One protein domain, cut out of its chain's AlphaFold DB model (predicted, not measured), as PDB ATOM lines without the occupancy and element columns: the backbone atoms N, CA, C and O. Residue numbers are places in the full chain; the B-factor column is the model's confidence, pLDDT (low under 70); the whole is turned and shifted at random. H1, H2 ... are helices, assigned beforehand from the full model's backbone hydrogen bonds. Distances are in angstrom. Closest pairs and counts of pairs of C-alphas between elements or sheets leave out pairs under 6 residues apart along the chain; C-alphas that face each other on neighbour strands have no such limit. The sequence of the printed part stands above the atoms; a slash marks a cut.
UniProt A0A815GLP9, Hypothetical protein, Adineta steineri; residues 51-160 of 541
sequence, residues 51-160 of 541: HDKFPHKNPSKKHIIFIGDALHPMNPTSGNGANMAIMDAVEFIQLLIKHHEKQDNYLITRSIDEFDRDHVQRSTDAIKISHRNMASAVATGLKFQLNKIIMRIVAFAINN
ATOM      1  N   HIS A  51     169.809 217.865 367.618       63.91
ATOM      2  CA  HIS A  51     170.442 217.070 368.665       63.91
ATOM      3  C   HIS A  51     169.621 217.194 369.946       63.91
ATOM      4  O   HIS A  51     169.481 218.291 370.488       63.91
ATOM      5  N   ASP A  52     169.099 216.070 370.433       65.25
ATOM      6  CA  ASP A  52     168.418 216.007 371.723       65.25
ATOM      7  C   ASP A  52     169.438 216.155 372.858       65.25
ATOM      8  O   ASP A  52     170.176 215.223 373.184       65.25
ATOM      9  N   LYS A  53     169.456 217.328 373.495       68.81
ATOM     10  CA  LYS A  53     170.189 217.574 374.742       68.81
ATOM     11  C   LYS A  53     169.189 217.636 375.898       68.81
ATOM     12  O   LYS A  53     168.285 218.467 375.909       68.81
ATOM     13  N   PHE A  54     169.388 216.777 376.894       72.06
ATOM     14  CA  PHE A  54     168.630 216.821 378.145       72.06
ATOM     15  C   PHE A  54     168.922 218.112 378.933       72.06
ATOM     16  O   PHE A  54     170.055 218.610 378.880       72.06
ATOM     17  N   PRO A  55     167.941 218.645 379.691       80.25
ATOM     18  CA  PRO A  55     168.179 219.758 380.602       80.25
ATOM     19  C   PRO A  55     169.226 219.365 381.647       80.25
ATOM     20  O   PRO A  55     169.237 218.240 382.151       80.25
ATOM     21  N   HIS A  56     170.095 220.307 381.993       82.75
ATOM     22  CA  HIS A  56     171.056 220.160 383.081       82.75
ATOM     23  C   HIS A  56     170.809 221.231 384.131       82.75
ATOM     24  O   HIS A  56     170.413 222.338 383.798       82.75
ATOM     25  N   LYS A  57     171.136 220.941 385.387       85.75
ATOM     26  CA  LYS A  57     171.152 221.952 386.449       85.75
ATOM     27  C   LYS A  57     172.158 223.070 386.161       85.75
ATOM     28  O   LYS A  57     173.099 222.887 385.378       85.75
ATOM     29  N   ASN A  58     171.988 224.213 386.814       86.75
ATOM     30  CA  ASN A  58     173.008 225.242 386.859       86.75
ATOM     31  C   ASN A  58     174.271 224.721 387.579       86.75
ATOM     32  O   ASN A  58     174.205 223.904 388.502       86.75
ATOM     33  N   PRO A  59     175.470 225.158 387.158       78.56
ATOM     34  CA  PRO A  59     176.714 224.716 387.772       78.56
ATOM     35  C   PRO A  59     176.904 225.370 389.148       78.56
ATOM     36  O   PRO A  59     177.252 226.547 389.241       78.56
ATOM     37  N   SER A  60     176.787 224.569 390.210       62.00
ATOM     38  CA  SER A  60     176.797 224.944 391.641       62.00
ATOM     39  C   SER A  60     178.060 225.644 392.193       62.00
ATOM     40  O   SER A  60     178.235 225.754 393.404       62.00
ATOM     41  N   LYS A  61     178.968 226.111 391.326       60.00
ATOM     42  CA  LYS A  61     180.216 226.821 391.672       60.00
ATOM     43  C   LYS A  61     180.538 228.015 390.756       60.00
ATOM     44  O   LYS A  61     181.690 228.438 390.710       60.00
ATOM     45  N   LYS A  62     179.579 228.548 389.985       59.19
ATOM     46  CA  LYS A  62     179.812 229.695 389.082       59.19
ATOM     47  C   LYS A  62     178.930 230.888 389.444       59.19
ATOM     48  O   LYS A  62     177.769 230.717 389.781       59.19
ATOM     49  N   HIS A  63     179.455 232.104 389.283       72.12
ATOM     50  CA  HIS A  63     178.690 233.361 389.384       72.12
ATOM     51  C   HIS A  63     177.856 233.652 388.117       72.12
ATOM     52  O   HIS A  63     177.616 234.802 387.771       72.12
ATOM     53  N   ILE A  64     177.484 232.604 387.379       79.31
ATOM     54  CA  ILE A  64     176.756 232.675 386.114       79.31
ATOM     55  C   ILE A  64     175.597 231.698 386.238       79.31
ATOM     56  O   ILE A  64     175.817 230.495 386.386       79.31
ATOM     57  N   ILE A  65     174.390 232.248 386.179       81.62
ATOM     58  CA  ILE A  65     173.130 231.516 386.152       81.62
ATOM     59  C   ILE A  65     172.658 231.564 384.703       81.62
ATOM     60  O   ILE A  65     172.585 232.639 384.104       81.62
ATOM     61  N   PHE A  66     172.394 230.405 384.121       85.25
ATOM     62  CA  PHE A  66     171.755 230.303 382.818       85.25
ATOM     63  C   PHE A  66     170.225 230.364 383.014       85.25
ATOM     64  O   PHE A  66     169.729 230.038 384.092       85.25
ATOM     65  N   ILE A  67     169.476 230.738 381.972       84.00
ATOM     66  CA  ILE A  67     168.004 230.635 381.893       84.00
ATOM     67  C   ILE A  67     167.579 230.328 380.444       84.00
ATOM     68  O   ILE A  67     168.357 230.571 379.516       84.00
ATOM     69  N   GLY A  68     166.363 229.808 380.236       80.88
ATOM     70  CA  GLY A  68     165.779 229.583 378.910       80.88
ATOM     71  C   GLY A  68     166.568 228.593 378.045       80.88
ATOM     72  O   GLY A  68     167.103 227.600 378.544       80.88
ATOM     73  N   ASP A  69     166.691 228.905 376.749       75.25
ATOM     74  CA  ASP A  69     167.348 228.065 375.729       75.25
ATOM     75  C   ASP A  69     168.798 227.654 376.080       75.25
ATOM     76  O   ASP A  69     169.330 226.684 375.536       75.25
ATOM     77  N   ALA A  70     169.457 228.357 377.013       77.06
ATOM     78  CA  ALA A  70     170.782 227.991 377.510       77.06
ATOM     79  C   ALA A  70     170.781 226.741 378.425       77.06
ATOM     80  O   ALA A  70     171.793 226.032 378.476       77.06
ATOM     81  N   LEU A  71     169.671 226.437 379.116       79.19
ATOM     82  CA  LEU A  71     169.508 225.222 379.936       79.19
ATOM     83  C   LEU A  71     168.817 224.087 379.193       79.19
ATOM     84  O   LEU A  71     169.318 222.959 379.197       79.19
ATOM     85  N   HIS A  72     167.674 224.373 378.570       75.19
ATOM     86  CA  HIS A  72     166.862 223.396 377.851       75.19
ATOM     87  C   HIS A  72     166.720 223.845 376.393       75.19
ATOM     88  O   HIS A  72     166.016 224.807 376.111       75.19
ATOM     89  N   PRO A  73     167.412 223.196 375.440       67.12
ATOM     90  CA  PRO A  73     167.308 223.586 374.043       67.12
ATOM     91  C   PRO A  73     165.954 223.153 373.484       67.12
ATOM     92  O   PRO A  73     165.690 221.964 373.290       67.12
ATOM     93  N   MET A  74     165.098 224.134 373.222       67.44
ATOM     94  CA  MET A  74     163.780 223.933 372.629       67.44
ATOM     95  C   MET A  74     163.846 223.990 371.094       67.44
ATOM     96  O   MET A  74     164.773 224.543 370.502       67.44
ATOM     97  N   ASN A  75     162.847 223.411 370.422       64.88
ATOM     98  CA  ASN A  75     162.756 223.450 368.960       64.88
ATOM     99  C   ASN A  75     162.564 224.905 368.458       64.88
ATOM    100  O   ASN A  75     161.573 225.535 368.846       64.88
ATOM    101  N   PRO A  76     163.420 225.422 367.549       58.81
ATOM    102  CA  PRO A  76     163.307 226.787 367.030       58.81
ATOM    103  C   PRO A  76     162.027 227.064 366.222       58.81
ATOM    104  O   PRO A  76     161.669 228.224 366.050       58.81
ATOM    105  N   THR A  77     161.320 226.046 365.713       57.00
ATOM    106  CA  THR A  77     160.222 226.254 364.743       57.00
ATOM    107  C   THR A  77     158.830 226.466 365.346       57.00
ATOM    108  O   THR A  77     157.869 226.618 364.596       57.00
ATOM    109  N   SER A  78     158.681 226.475 366.677       59.78
ATOM    110  CA  SER A  78     157.358 226.542 367.333       59.78
ATOM    111  C   SER A  78     157.170 227.716 368.301       59.78
ATOM    112  O   SER A  78     156.191 227.724 369.037       59.78
ATOM    113  N   GLY A  79     158.112 228.666 368.386       59.19
ATOM    114  CA  GLY A  79     158.055 229.811 369.321       59.19
ATOM    115  C   GLY A  79     158.180 229.460 370.817       59.19
ATOM    116  O   GLY A  79     158.489 230.323 371.633       59.19
ATOM    117  N   ASN A  80     158.016 228.184 371.178       63.91
ATOM    118  CA  ASN A  80     158.013 227.691 372.555       63.91
ATOM    119  C   ASN A  80     159.288 228.018 373.351       63.91
ATOM    120  O   ASN A  80     159.180 228.195 374.559       63.91
ATOM    121  N   GLY A  81     160.461 228.135 372.714       70.31
ATOM    122  CA  GLY A  81     161.699 228.553 373.394       70.31
ATOM    123  C   GLY A  81     161.582 229.940 374.034       70.31
ATOM    124  O   GLY A  81     161.863 230.099 375.218       70.31
ATOM    125  N   ALA A  82     161.028 230.919 373.309       70.88
ATOM    126  CA  ALA A  82     160.813 232.271 373.828       70.88
ATOM    127  C   ALA A  82     159.809 232.288 374.995       70.88
ATOM    128  O   ALA A  82     160.086 232.876 376.040       70.88
ATOM    129  N   ASN A  83     158.681 231.581 374.858       74.81
ATOM    130  CA  ASN A  83     157.680 231.472 375.926       74.81
ATOM    131  C   ASN A  83     158.255 230.802 377.186       74.81
ATOM    132  O   ASN A  83     158.005 231.258 378.300       74.81
ATOM    133  N   MET A  84     159.060 229.750 377.014       73.75
ATOM    134  CA  MET A  84     159.735 229.063 378.116       73.75
ATOM    135  C   MET A  84     160.826 229.928 378.758       73.75
ATOM    136  O   MET A  84     160.943 229.930 379.976       73.75
ATOM    137  N   ALA A  85     161.585 230.707 377.984       80.56
ATOM    138  CA  ALA A  85     162.576 231.641 378.517       80.56
ATOM    139  C   ALA A  85     161.934 232.774 379.342       80.56
ATOM    140  O   ALA A  85     162.468 233.156 380.383       80.56
ATOM    141  N   ILE A  86     160.764 233.273 378.921       82.62
ATOM    142  CA  ILE A  86     159.964 234.227 379.707       82.62
ATOM    143  C   ILE A  86     159.443 233.558 380.986       82.62
ATOM    144  O   ILE A  86     159.553 234.141 382.064       82.62
ATOM    145  N   MET A  87     158.917 232.331 380.893       82.88
ATOM    146  CA  MET A  87     158.423 231.581 382.052       82.88
ATOM    147  C   MET A  87     159.529 231.331 383.085       82.88
ATOM    148  O   MET A  87     159.321 231.609 384.263       82.88
ATOM    149  N   ASP A  88     160.707 230.885 382.642       86.06
ATOM    150  CA  ASP A  88     161.890 230.696 383.483       86.06
ATOM    151  C   ASP A  88     162.282 231.993 384.210       86.06
ATOM    152  O   ASP A  88     162.559 231.976 385.409       86.06
ATOM    153  N   ALA A  89     162.292 233.128 383.501       87.62
ATOM    154  CA  ALA A  89     162.630 234.423 384.088       87.62
ATOM    155  C   ALA A  89     161.607 234.858 385.152       87.62
ATOM    156  O   ALA A  89     161.997 235.295 386.235       87.62
ATOM    157  N   VAL A  90     160.307 234.705 384.876       89.44
ATOM    158  CA  VAL A  90     159.226 235.032 385.823       89.44
ATOM    159  C   VAL A  90     159.283 234.135 387.060       89.44
ATOM    160  O   VAL A  90     159.213 234.636 388.180       89.44
ATOM    161  N   GLU A  91     159.454 232.826 386.879       88.12
ATOM    162  CA  GLU A  91     159.561 231.847 387.965       88.12
ATOM    163  C   GLU A  91     160.792 232.109 388.842       88.12
ATOM    164  O   GLU A  91     160.687 232.137 390.068       88.12
ATOM    165  N   PHE A  92     161.948 232.396 388.234       90.50
ATOM    166  CA  PHE A  92     163.156 232.732 388.983       90.50
ATOM    167  C   PHE A  92     163.000 234.041 389.776       90.50
ATOM    168  O   PHE A  92     163.370 234.091 390.948       90.50
ATOM    169  N   ILE A  93     162.371 235.075 389.200       91.75
ATOM    170  CA  ILE A  93     162.041 236.323 389.916       91.75
ATOM    171  C   ILE A  93     161.091 236.053 391.094       91.75
ATOM    172  O   ILE A  93     161.319 236.564 392.191       91.75
ATOM    173  N   GLN A  94     160.060 235.225 390.909       92.12
ATOM    174  CA  GLN A  94     159.136 234.849 391.986       92.12
ATOM    175  C   GLN A  94     159.848 234.110 393.125       92.12
ATOM    176  O   GLN A  94     159.571 234.384 394.292       92.12
ATOM    177  N   LEU A  95     160.793 233.214 392.814       90.44
ATOM    178  CA  LEU A  95     161.613 232.530 393.817       90.44
ATOM    179  C   LEU A  95     162.529 233.503 394.575       90.44
ATOM    180  O   LEU A  95     162.605 233.421 395.802       90.44
ATOM    181  N   LEU A  96     163.149 234.467 393.883       91.19
ATOM    182  CA  LEU A  96     163.953 235.516 394.520       91.19
ATOM    183  C   LEU A  96     163.115 236.366 395.491       91.19
ATOM    184  O   LEU A  96     163.541 236.575 396.625       91.19
ATOM    185  N   ILE A  97     161.915 236.806 395.088       92.50
ATOM    186  CA  ILE A  97     160.993 237.583 395.942       92.50
ATOM    187  C   ILE A  97     160.556 236.752 397.160       92.50
ATOM    188  O   ILE A  97     160.742 237.176 398.299       92.50
ATOM    189  N   LYS A  98     160.070 235.526 396.934       91.81
ATOM    190  CA  LYS A  98     159.620 234.573 397.967       91.81
ATOM    191  C   LYS A  98     160.670 234.315 399.052       91.81
ATOM    192  O   LYS A  98     160.312 234.154 400.219       91.81
ATOM    193  N   HIS A  99     161.948 234.210 398.684       90.69
ATOM    194  CA  HIS A  99     163.038 233.985 399.642       90.69
ATOM    195  C   HIS A  99     163.578 235.297 400.242       90.69
ATOM    196  O   HIS A  99     164.039 235.291 401.384       90.69
ATOM    197  N   HIS A 100     163.435 236.434 399.547       90.81
ATOM    198  CA  HIS A 100     163.690 237.770 400.097       90.81
ATOM    199  C   HIS A 100     162.724 238.126 401.234       90.81
ATOM    200  O   HIS A 100     163.163 238.475 402.328       90.81
ATOM    201  N   GLU A 101     161.417 237.963 401.011       89.31
ATOM    202  CA  GLU A 101     160.363 238.233 402.003       89.31
ATOM    203  C   GLU A 101     160.519 237.391 403.279       89.31
ATOM    204  O   GLU A 101     160.134 237.814 404.368       89.31
ATOM    205  N   LYS A 102     161.133 236.207 403.161       87.88
ATOM    206  CA  LYS A 102     161.429 235.298 404.278       87.88
ATOM    207  C   LYS A 102     162.750 235.583 404.995       87.88
ATOM    208  O   LYS A 102     163.094 234.833 405.905       87.88
ATOM    209  N   GLN A 103     163.482 236.626 404.593       83.94
ATOM    210  CA  GLN A 103     164.804 236.980 405.129       83.94
ATOM    211  C   GLN A 103     165.796 235.800 405.092       83.94
ATOM    212  O   GLN A 103     166.543 235.549 406.038       83.94
ATOM    213  N   ASP A 104     165.787 235.033 403.997       79.94
ATOM    214  CA  ASP A 104     166.605 233.830 403.877       79.94
ATOM    215  C   ASP A 104     168.091 234.160 403.662       79.94
ATOM    216  O   ASP A 104     168.492 234.656 402.610       79.94
ATOM    217  N   ASN A 105     168.940 233.799 404.627       82.56
ATOM    218  CA  ASN A 105     170.397 233.969 404.533       82.56
ATOM    219  C   ASN A 105     171.039 233.211 403.348       82.56
ATOM    220  O   ASN A 105     172.188 233.483 403.006       82.56
ATOM    221  N   TYR A 106     170.319 232.278 402.712       83.56
ATOM    222  CA  TYR A 106     170.769 231.528 401.533       83.56
ATOM    223  C   TYR A 106     169.940 231.819 400.268       83.56
ATOM    224  O   TYR A 106     169.956 231.013 399.337       83.56
ATOM    225  N   LEU A 107     169.252 232.970 400.217       84.50
ATOM    226  CA  LEU A 107     168.327 233.410 399.157       84.50
ATOM    227  C   LEU A 107     168.740 232.990 397.740       84.50
ATOM    228  O   LEU A 107     167.988 232.281 397.073       84.50
ATOM    229  N   ILE A 108     169.924 233.406 397.273       84.31
ATOM    230  CA  ILE A 108     170.370 233.157 395.892       84.31
ATOM    231  C   ILE A 108     170.531 231.654 395.638       84.31
ATOM    232  O   ILE A 108     169.970 231.130 394.680       84.31
ATOM    233  N   THR A 109     171.237 230.944 396.520       85.94
ATOM    234  CA  THR A 109     171.479 229.502 396.380       85.94
ATOM    235  C   THR A 109     170.178 228.703 396.435       85.94
ATOM    236  O   THR A 109     169.971 227.831 395.600       85.94
ATOM    237  N   ARG A 110     169.260 229.034 397.355       86.56
ATOM    238  CA  ARG A 110     167.977 228.327 397.489       86.56
ATOM    239  C   ARG A 110     167.023 228.620 396.330       86.56
ATOM    240  O   ARG A 110     166.333 227.709 395.882       86.56
ATOM    241  N   SER A 111     167.029 229.846 395.803       89.00
ATOM    242  CA  SER A 111     166.287 230.193 394.582       89.00
ATOM    243  C   SER A 111     166.794 229.396 393.380       89.00
ATOM    244  O   SER A 111     165.984 228.872 392.623       89.00
ATOM    245  N   ILE A 112     168.118 229.244 393.233       88.75
ATOM    246  CA  ILE A 112     168.721 228.417 392.176       88.75
ATOM    247  C   ILE A 112     168.378 226.936 392.378       88.75
ATOM    248  O   ILE A 112     167.950 226.303 391.425       88.75
ATOM    249  N   ASP A 113     168.500 226.378 393.588       88.00
ATOM    250  CA  ASP A 113     168.224 224.953 393.857       88.00
ATOM    251  C   ASP A 113     166.741 224.559 393.685       88.00
ATOM    252  O   ASP A 113     166.437 223.405 393.354       88.00
ATOM    253  N   GLU A 114     165.809 225.484 393.942       88.81
ATOM    254  CA  GLU A 114     164.379 225.307 393.647       88.81
ATOM    255  C   GLU A 114     164.120 225.434 392.136       88.81
ATOM    256  O   GLU A 114     163.584 224.503 391.535       88.81
ATOM    257  N   PHE A 115     164.623 226.488 391.485       90.31
ATOM    258  CA  PHE A 115     164.526 226.665 390.029       90.31
ATOM    259  C   PHE A 115     165.128 225.486 389.239       90.31
ATOM    260  O   PHE A 115     164.537 224.992 388.279       90.31
ATOM    261  N   ASP A 116     166.286 224.976 389.664       89.44
ATOM    262  CA  ASP A 116     166.984 223.832 389.067       89.44
ATOM    263  C   ASP A 116     166.258 222.498 389.250       89.44
ATOM    264  O   ASP A 116     166.552 221.524 388.553       89.44
ATOM    265  N   ARG A 117     165.348 222.408 390.216       86.88
ATOM    266  CA  ARG A 117     164.500 221.233 390.406       86.88
ATOM    267  C   ARG A 117     163.318 221.287 389.451       86.88
ATOM    268  O   ARG A 117     163.069 220.317 388.735       86.88
ATOM    269  N   ASP A 118     162.648 222.429 389.425       85.12
ATOM    270  CA  ASP A 118     161.343 222.564 388.796       85.12
ATOM    271  C   ASP A 118     161.474 222.686 387.268       85.12
ATOM    272  O   ASP A 118     160.782 221.966 386.538       85.12
ATOM    273  N   HIS A 119     162.453 223.448 386.755       84.62
ATOM    274  CA  HIS A 119     162.693 223.503 385.308       84.62
ATOM    275  C   HIS A 119     163.258 222.174 384.762       84.62
ATOM    276  O   HIS A 119     162.850 221.749 383.680       84.62
ATOM    277  N   VAL A 120     164.165 221.478 385.478       85.38
ATOM    278  CA  VAL A 120     164.705 220.184 385.001       85.38
ATOM    279  C   VAL A 120     163.572 219.178 384.875       85.38
ATOM    280  O   VAL A 120     163.507 218.472 383.867       85.38
ATOM    281  N   GLN A 121     162.660 219.127 385.849       83.12
ATOM    282  CA  GLN A 121     161.488 218.259 385.788       83.12
ATOM    283  C   GLN A 121     160.584 218.634 384.603       83.12
ATOM    284  O   GLN A 121     160.318 217.780 383.753       83.12
ATOM    285  N   ARG A 122     160.188 219.914 384.494       82.38
ATOM    286  CA  ARG A 122     159.343 220.449 383.409       82.38
ATOM    287  C   ARG A 122     159.907 220.120 382.024       82.38
ATOM    288  O   ARG A 122     159.212 219.525 381.200       82.38
ATOM    289  N   SER A 123     161.169 220.455 381.775       77.69
ATOM    290  CA  SER A 123     161.804 220.263 380.467       77.69
ATOM    291  C   SER A 123     162.103 218.788 380.176       77.69
ATOM    292  O   SER A 123     161.987 218.354 379.032       77.69
ATOM    293  N   THR A 124     162.387 217.972 381.196       81.62
ATOM    294  CA  THR A 124     162.513 216.513 381.032       81.62
ATOM    295  C   THR A 124     161.182 215.882 380.621       81.62
ATOM    296  O   THR A 124     161.154 215.012 379.748       81.62
ATOM    297  N   ASP A 125     160.067 216.305 381.215       79.38
ATOM    298  CA  ASP A 125     158.750 215.779 380.858       79.38
ATOM    299  C   ASP A 125     158.281 216.281 379.486       79.38
ATOM    300  O   ASP A 125     157.731 215.493 378.714       79.38
ATOM    301  N   ALA A 126     158.606 217.525 379.112       74.06
ATOM    302  CA  ALA A 126     158.409 218.031 377.754       74.06
ATOM    303  C   ALA A 126     159.173 217.197 376.704       74.06
ATOM    304  O   ALA A 126     158.583 216.792 375.697       74.06
ATOM    305  N   ILE A 127     160.445 216.849 376.959       74.31
ATOM    306  CA  ILE A 127     161.230 215.951 376.092       74.31
ATOM    307  C   ILE A 127     160.583 214.563 376.017       74.31
ATOM    308  O   ILE A 127     160.370 214.056 374.919       74.31
ATOM    309  N   LYS A 128     160.184 213.957 377.147       79.81
ATOM    310  CA  LYS A 128     159.500 212.646 377.149       79.81
ATOM    311  C   LYS A 128     158.193 212.667 376.350       79.81
ATOM    312  O   LYS A 128     157.885 211.687 375.672       79.81
ATOM    313  N   ILE A 129     157.411 213.745 376.433       74.12
ATOM    314  CA  ILE A 129     156.176 213.916 375.651       74.12
ATOM    315  C   ILE A 129     156.514 214.060 374.163       74.12
ATOM    316  O   ILE A 129     155.935 213.346 373.346       74.12
ATOM    317  N   SER A 130     157.497 214.893 373.814       69.50
ATOM    318  CA  SER A 130     157.994 215.039 372.439       69.50
ATOM    319  C   SER A 130     158.452 213.696 371.856       69.50
ATOM    320  O   SER A 130     157.986 213.286 370.796       69.50
ATOM    321  N   HIS A 131     159.262 212.935 372.598       76.06
ATOM    322  CA  HIS A 131     159.717 211.592 372.229       76.06
ATOM    323  C   HIS A 131     158.561 210.609 372.036       76.06
ATOM    324  O   HIS A 131     158.553 209.873 371.053       76.06
ATOM    325  N   ARG A 132     157.551 210.608 372.917       74.88
ATOM    326  CA  ARG A 132     156.342 209.776 372.756       74.88
ATOM    327  C   ARG A 132     155.536 210.163 371.517       74.88
ATOM    328  O   ARG A 132     155.048 209.270 370.824       74.88
ATOM    329  N   ASN A 133     155.425 211.457 371.222       66.31
ATOM    330  CA  ASN A 133     154.721 211.970 370.049       66.31
ATOM    331  C   ASN A 133     155.472 211.607 368.759       66.31
ATOM    332  O   ASN A 133     154.876 211.016 367.860       66.31
ATOM    333  N   MET A 134     156.788 211.836 368.698       68.12
ATOM    334  CA  MET A 134     157.634 211.426 367.572       68.12
ATOM    335  C   MET A 134     157.597 209.908 367.364       68.12
ATOM    336  O   MET A 134     157.259 209.454 366.275       68.12
ATOM    337  N   ALA A 135     157.804 209.110 368.418       72.94
ATOM    338  CA  ALA A 135     157.722 207.644 368.376       72.94
ATOM    339  C   ALA A 135     156.314 207.095 368.065       72.94
ATOM    340  O   ALA A 135     156.161 205.883 367.858       72.94
ATOM    341  N   SER A 136     155.294 207.958 368.072       67.12
ATOM    342  CA  SER A 136     153.931 207.656 367.632       67.12
ATOM    343  C   SER A 136     153.674 208.083 366.186       67.12
ATOM    344  O   SER A 136     152.975 207.362 365.478       67.12
ATOM    345  N   ALA A 137     154.272 209.192 365.744       62.44
ATOM    346  CA  ALA A 137     154.214 209.698 364.374       62.44
ATOM    347  C   ALA A 137     155.048 208.855 363.391       62.44
ATOM    348  O   ALA A 137     154.609 208.614 362.269       62.44
ATOM    349  N   VAL A 138     156.210 208.347 363.823       64.12
ATOM    350  CA  VAL A 138     157.058 207.433 363.026       64.12
ATOM    351  C   VAL A 138     156.732 205.951 363.247       64.12
ATOM    352  O   VAL A 138     157.425 205.082 362.723       64.12
ATOM    353  N   ALA A 139     155.694 205.636 364.031       72.50
ATOM    354  CA  ALA A 139     155.290 204.257 364.279       72.50
ATOM    355  C   ALA A 139     154.900 203.548 362.972       72.50
ATOM    356  O   ALA A 139     154.216 204.115 362.122       72.50
ATOM    357  N   THR A 140     155.280 202.278 362.848       73.50
ATOM    358  CA  THR A 140     154.927 201.400 361.724       73.50
ATOM    359  C   THR A 140     154.215 200.135 362.223       73.50
ATOM    360  O   THR A 140     154.108 199.890 363.431       73.50
ATOM    361  N   GLY A 141     153.662 199.342 361.299       77.50
ATOM    362  CA  GLY A 141     153.028 198.055 361.607       77.50
ATOM    363  C   GLY A 141     151.872 198.148 362.613       77.50
ATOM    364  O   GLY A 141     151.036 199.051 362.547       77.50
ATOM    365  N   LEU A 142     151.823 197.205 363.561       73.25
ATOM    366  CA  LEU A 142     150.733 197.088 364.539       73.25
ATOM    367  C   LEU A 142     150.587 198.341 365.424       73.25
ATOM    368  O   LEU A 142     149.472 198.774 365.712       73.25
ATOM    369  N   LYS A 143     151.713 198.965 365.806       70.62
ATOM    370  CA  LYS A 143     151.741 200.173 366.648       70.62
ATOM    371  C   LYS A 143     151.115 201.377 365.936       70.62
ATOM    372  O   LYS A 143     150.391 202.145 366.561       70.62
ATOM    373  N   PHE A 144     151.326 201.505 364.623       73.50
ATOM    374  CA  PHE A 144     150.663 202.527 363.807       73.50
ATOM    375  C   PHE A 144     149.142 202.349 363.779       73.50
ATOM    376  O   PHE A 144     148.407 203.319 363.948       73.50
ATOM    377  N   GLN A 145     148.657 201.113 363.614       70.56
ATOM    378  CA  GLN A 145     147.215 200.841 363.608       70.56
ATOM    379  C   GLN A 145     146.579 201.139 364.972       70.56
ATOM    380  O   GLN A 145     145.519 201.764 365.023       70.56
ATOM    381  N   LEU A 146     147.255 200.790 366.073       76.31
ATOM    382  CA  LEU A 146     146.809 201.139 367.425       76.31
ATOM    383  C   LEU A 146     146.724 202.664 367.614       76.31
ATOM    384  O   LEU A 146     145.693 203.182 368.042       76.31
ATOM    385  N   ASN A 147     147.767 203.396 367.210       73.50
ATOM    386  CA  ASN A 147     147.793 204.860 367.260       73.50
ATOM    387  C   ASN A 147     146.688 205.487 366.397       73.50
ATOM    388  O   ASN A 147     146.057 206.450 366.820       73.50
ATOM    389  N   LYS A 148     146.401 204.928 365.216       68.31
ATOM    390  CA  LYS A 148     145.321 205.391 364.330       68.31
ATOM    391  C   LYS A 148     143.933 205.185 364.948       68.31
ATOM    392  O   LYS A 148     143.059 206.028 364.755       68.31
ATOM    393  N   ILE A 149     143.733 204.109 365.714       75.06
ATOM    394  CA  ILE A 149     142.507 203.881 366.494       75.06
ATOM    395  C   ILE A 149     142.407 204.900 367.636       75.06
ATOM    396  O   ILE A 149     141.380 205.562 367.756       75.06
ATOM    397  N   ILE A 150     143.478 205.101 368.413       73.00
ATOM    398  CA  ILE A 150     143.511 206.089 369.507       73.00
ATOM    399  C   ILE A 150     143.238 207.502 368.975       73.00
ATOM    400  O   ILE A 150     142.377 208.193 369.507       73.00
ATOM    401  N   MET A 151     143.884 207.915 367.880       65.31
ATOM    402  CA  MET A 151     143.648 209.221 367.250       65.31
ATOM    403  C   MET A 151     142.217 209.374 366.724       65.31
ATOM    404  O   MET A 151     141.664 210.466 366.801       65.31
ATOM    405  N   ARG A 152     141.581 208.298 366.239       64.25
ATOM    406  CA  ARG A 152     140.152 208.315 365.881       64.25
ATOM    407  C   ARG A 152     139.251 208.458 367.104       64.25
ATOM    408  O   ARG A 152     138.287 209.206 367.023       64.25
ATOM    409  N   ILE A 153     139.570 207.804 368.222       64.25
ATOM    410  CA  ILE A 153     138.836 207.952 369.490       64.25
ATOM    411  C   ILE A 153     138.997 209.374 370.041       64.25
ATOM    412  O   ILE A 153     138.012 209.981 370.442       64.25
ATOM    413  N   VAL A 154     140.207 209.943 369.999       61.06
ATOM    414  CA  VAL A 154     140.478 211.326 370.427       61.06
ATOM    415  C   VAL A 154     139.780 212.335 369.516       61.06
ATOM    416  O   VAL A 154     139.101 213.219 370.023       61.06
ATOM    417  N   ALA A 155     139.856 212.192 368.190       53.59
ATOM    418  CA  ALA A 155     139.129 213.061 367.261       53.59
ATOM    419  C   ALA A 155     137.605 212.934 367.431       53.59
ATOM    420  O   ALA A 155     136.892 213.935 367.410       53.59
ATOM    421  N   PHE A 156     137.101 211.719 367.668       55.47
ATOM    422  CA  PHE A 156     135.699 211.489 368.002       55.47
ATOM    423  C   PHE A 156     135.318 212.153 369.332       55.47
ATOM    424  O   PHE A 156     134.255 212.752 369.391       55.47
ATOM    425  N   ALA A 157     136.180 212.138 370.354       50.84
ATOM    426  CA  ALA A 157     135.953 212.796 371.645       50.84
ATOM    427  C   ALA A 157     136.120 214.330 371.616       50.84
ATOM    428  O   ALA A 157     135.470 215.021 372.390       50.84
ATOM    429  N   ILE A 158     136.944 214.880 370.720       49.47
ATOM    430  CA  ILE A 158     137.023 216.331 370.470       49.47
ATOM    431  C   ILE A 158     135.744 216.802 369.766       49.47
ATOM    432  O   ILE A 158     135.147 217.795 370.169       49.47
ATOM    433  N   ASN A 159     135.279 216.045 368.769       47.38
ATOM    434  CA  ASN A 159     134.031 216.326 368.052       47.38
ATOM    435  C   ASN A 159     132.770 215.934 368.852       47.38
ATOM    436  O   ASN A 159     131.665 216.309 368.475       47.38
ATOM    437  N   ASN A 160     132.925 215.176 369.942       44.28
ATOM    438  CA  ASN A 160     131.875 214.785 370.882       44.28
ATOM    439  C   ASN A 160     132.417 214.945 372.318       44.28
ATOM    440  O   ASN A 160     132.745 213.937 372.960       44.28
TER     441      ASN A 160
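This is residues 51 to 160 of the 541 residues of the protein "Hypothetical protein" of Adineta steineri (UniProt A0A815GLP9). A long helical hairpin of H1 and H2, opening as a narrow V, is covered along one side by the winding first stretch, residues 51 to 79; H2 runs on well past H1, and at its far end H3 turns off to make a corner, with residues 149 to 160 sticking out free. The printed part has 110 residues with three named helices, H1, H2 and H3 in chain order, and no named strand. The class is all helix. The whole is loose, with a radius of gyration of the C-alphas of 19.0 A, and elongated, spanning 57 by 34 by 22 A.

After residues 51 to 79, H1, residues 80 to 101, forms a helical hairpin with H2, residues 107 to 137. They touch, closest at the C-alphas of Leu 95 and Ser 111, 5.3 A apart. They run opposite ways at a shallow tilt of 26 degrees, and H2 touches H1 with residues 107 to 119 alone. H3, residues 141 to 159, only just touches H2, with 3 pairs of C-alphas within 8 A; the closest are those of Ser 136 and Asn 147, 6.8 A apart. Their lines are only just about perpendicular, at 71 degrees. H1 and H3 are apart. In H1 and H3 every O i to N i+4 pair is within hydrogen-bond range; in H2, 26 of 27 are.

H1 begins at C-alpha 80, (158.013, 227.691, 372.555), and is 31.4 A long. H2 begins at C-alpha 107, (168.327, 233.410, 399.157), and is 44.4 A long. H3 is 27.1 A long and ends at C-alpha 159, (134.031, 216.326, 368.052).

The two C-alphas farthest apart, of Gln 103 and Gly 141, are 59.6 A apart. The printed part has no cut, and the links H1 to H2 and H2 to H3 are tight. Mean pLDDT of the printed part is 75.9; 31 residues are under 70, among them residues 73 to 80 and 151 to 160.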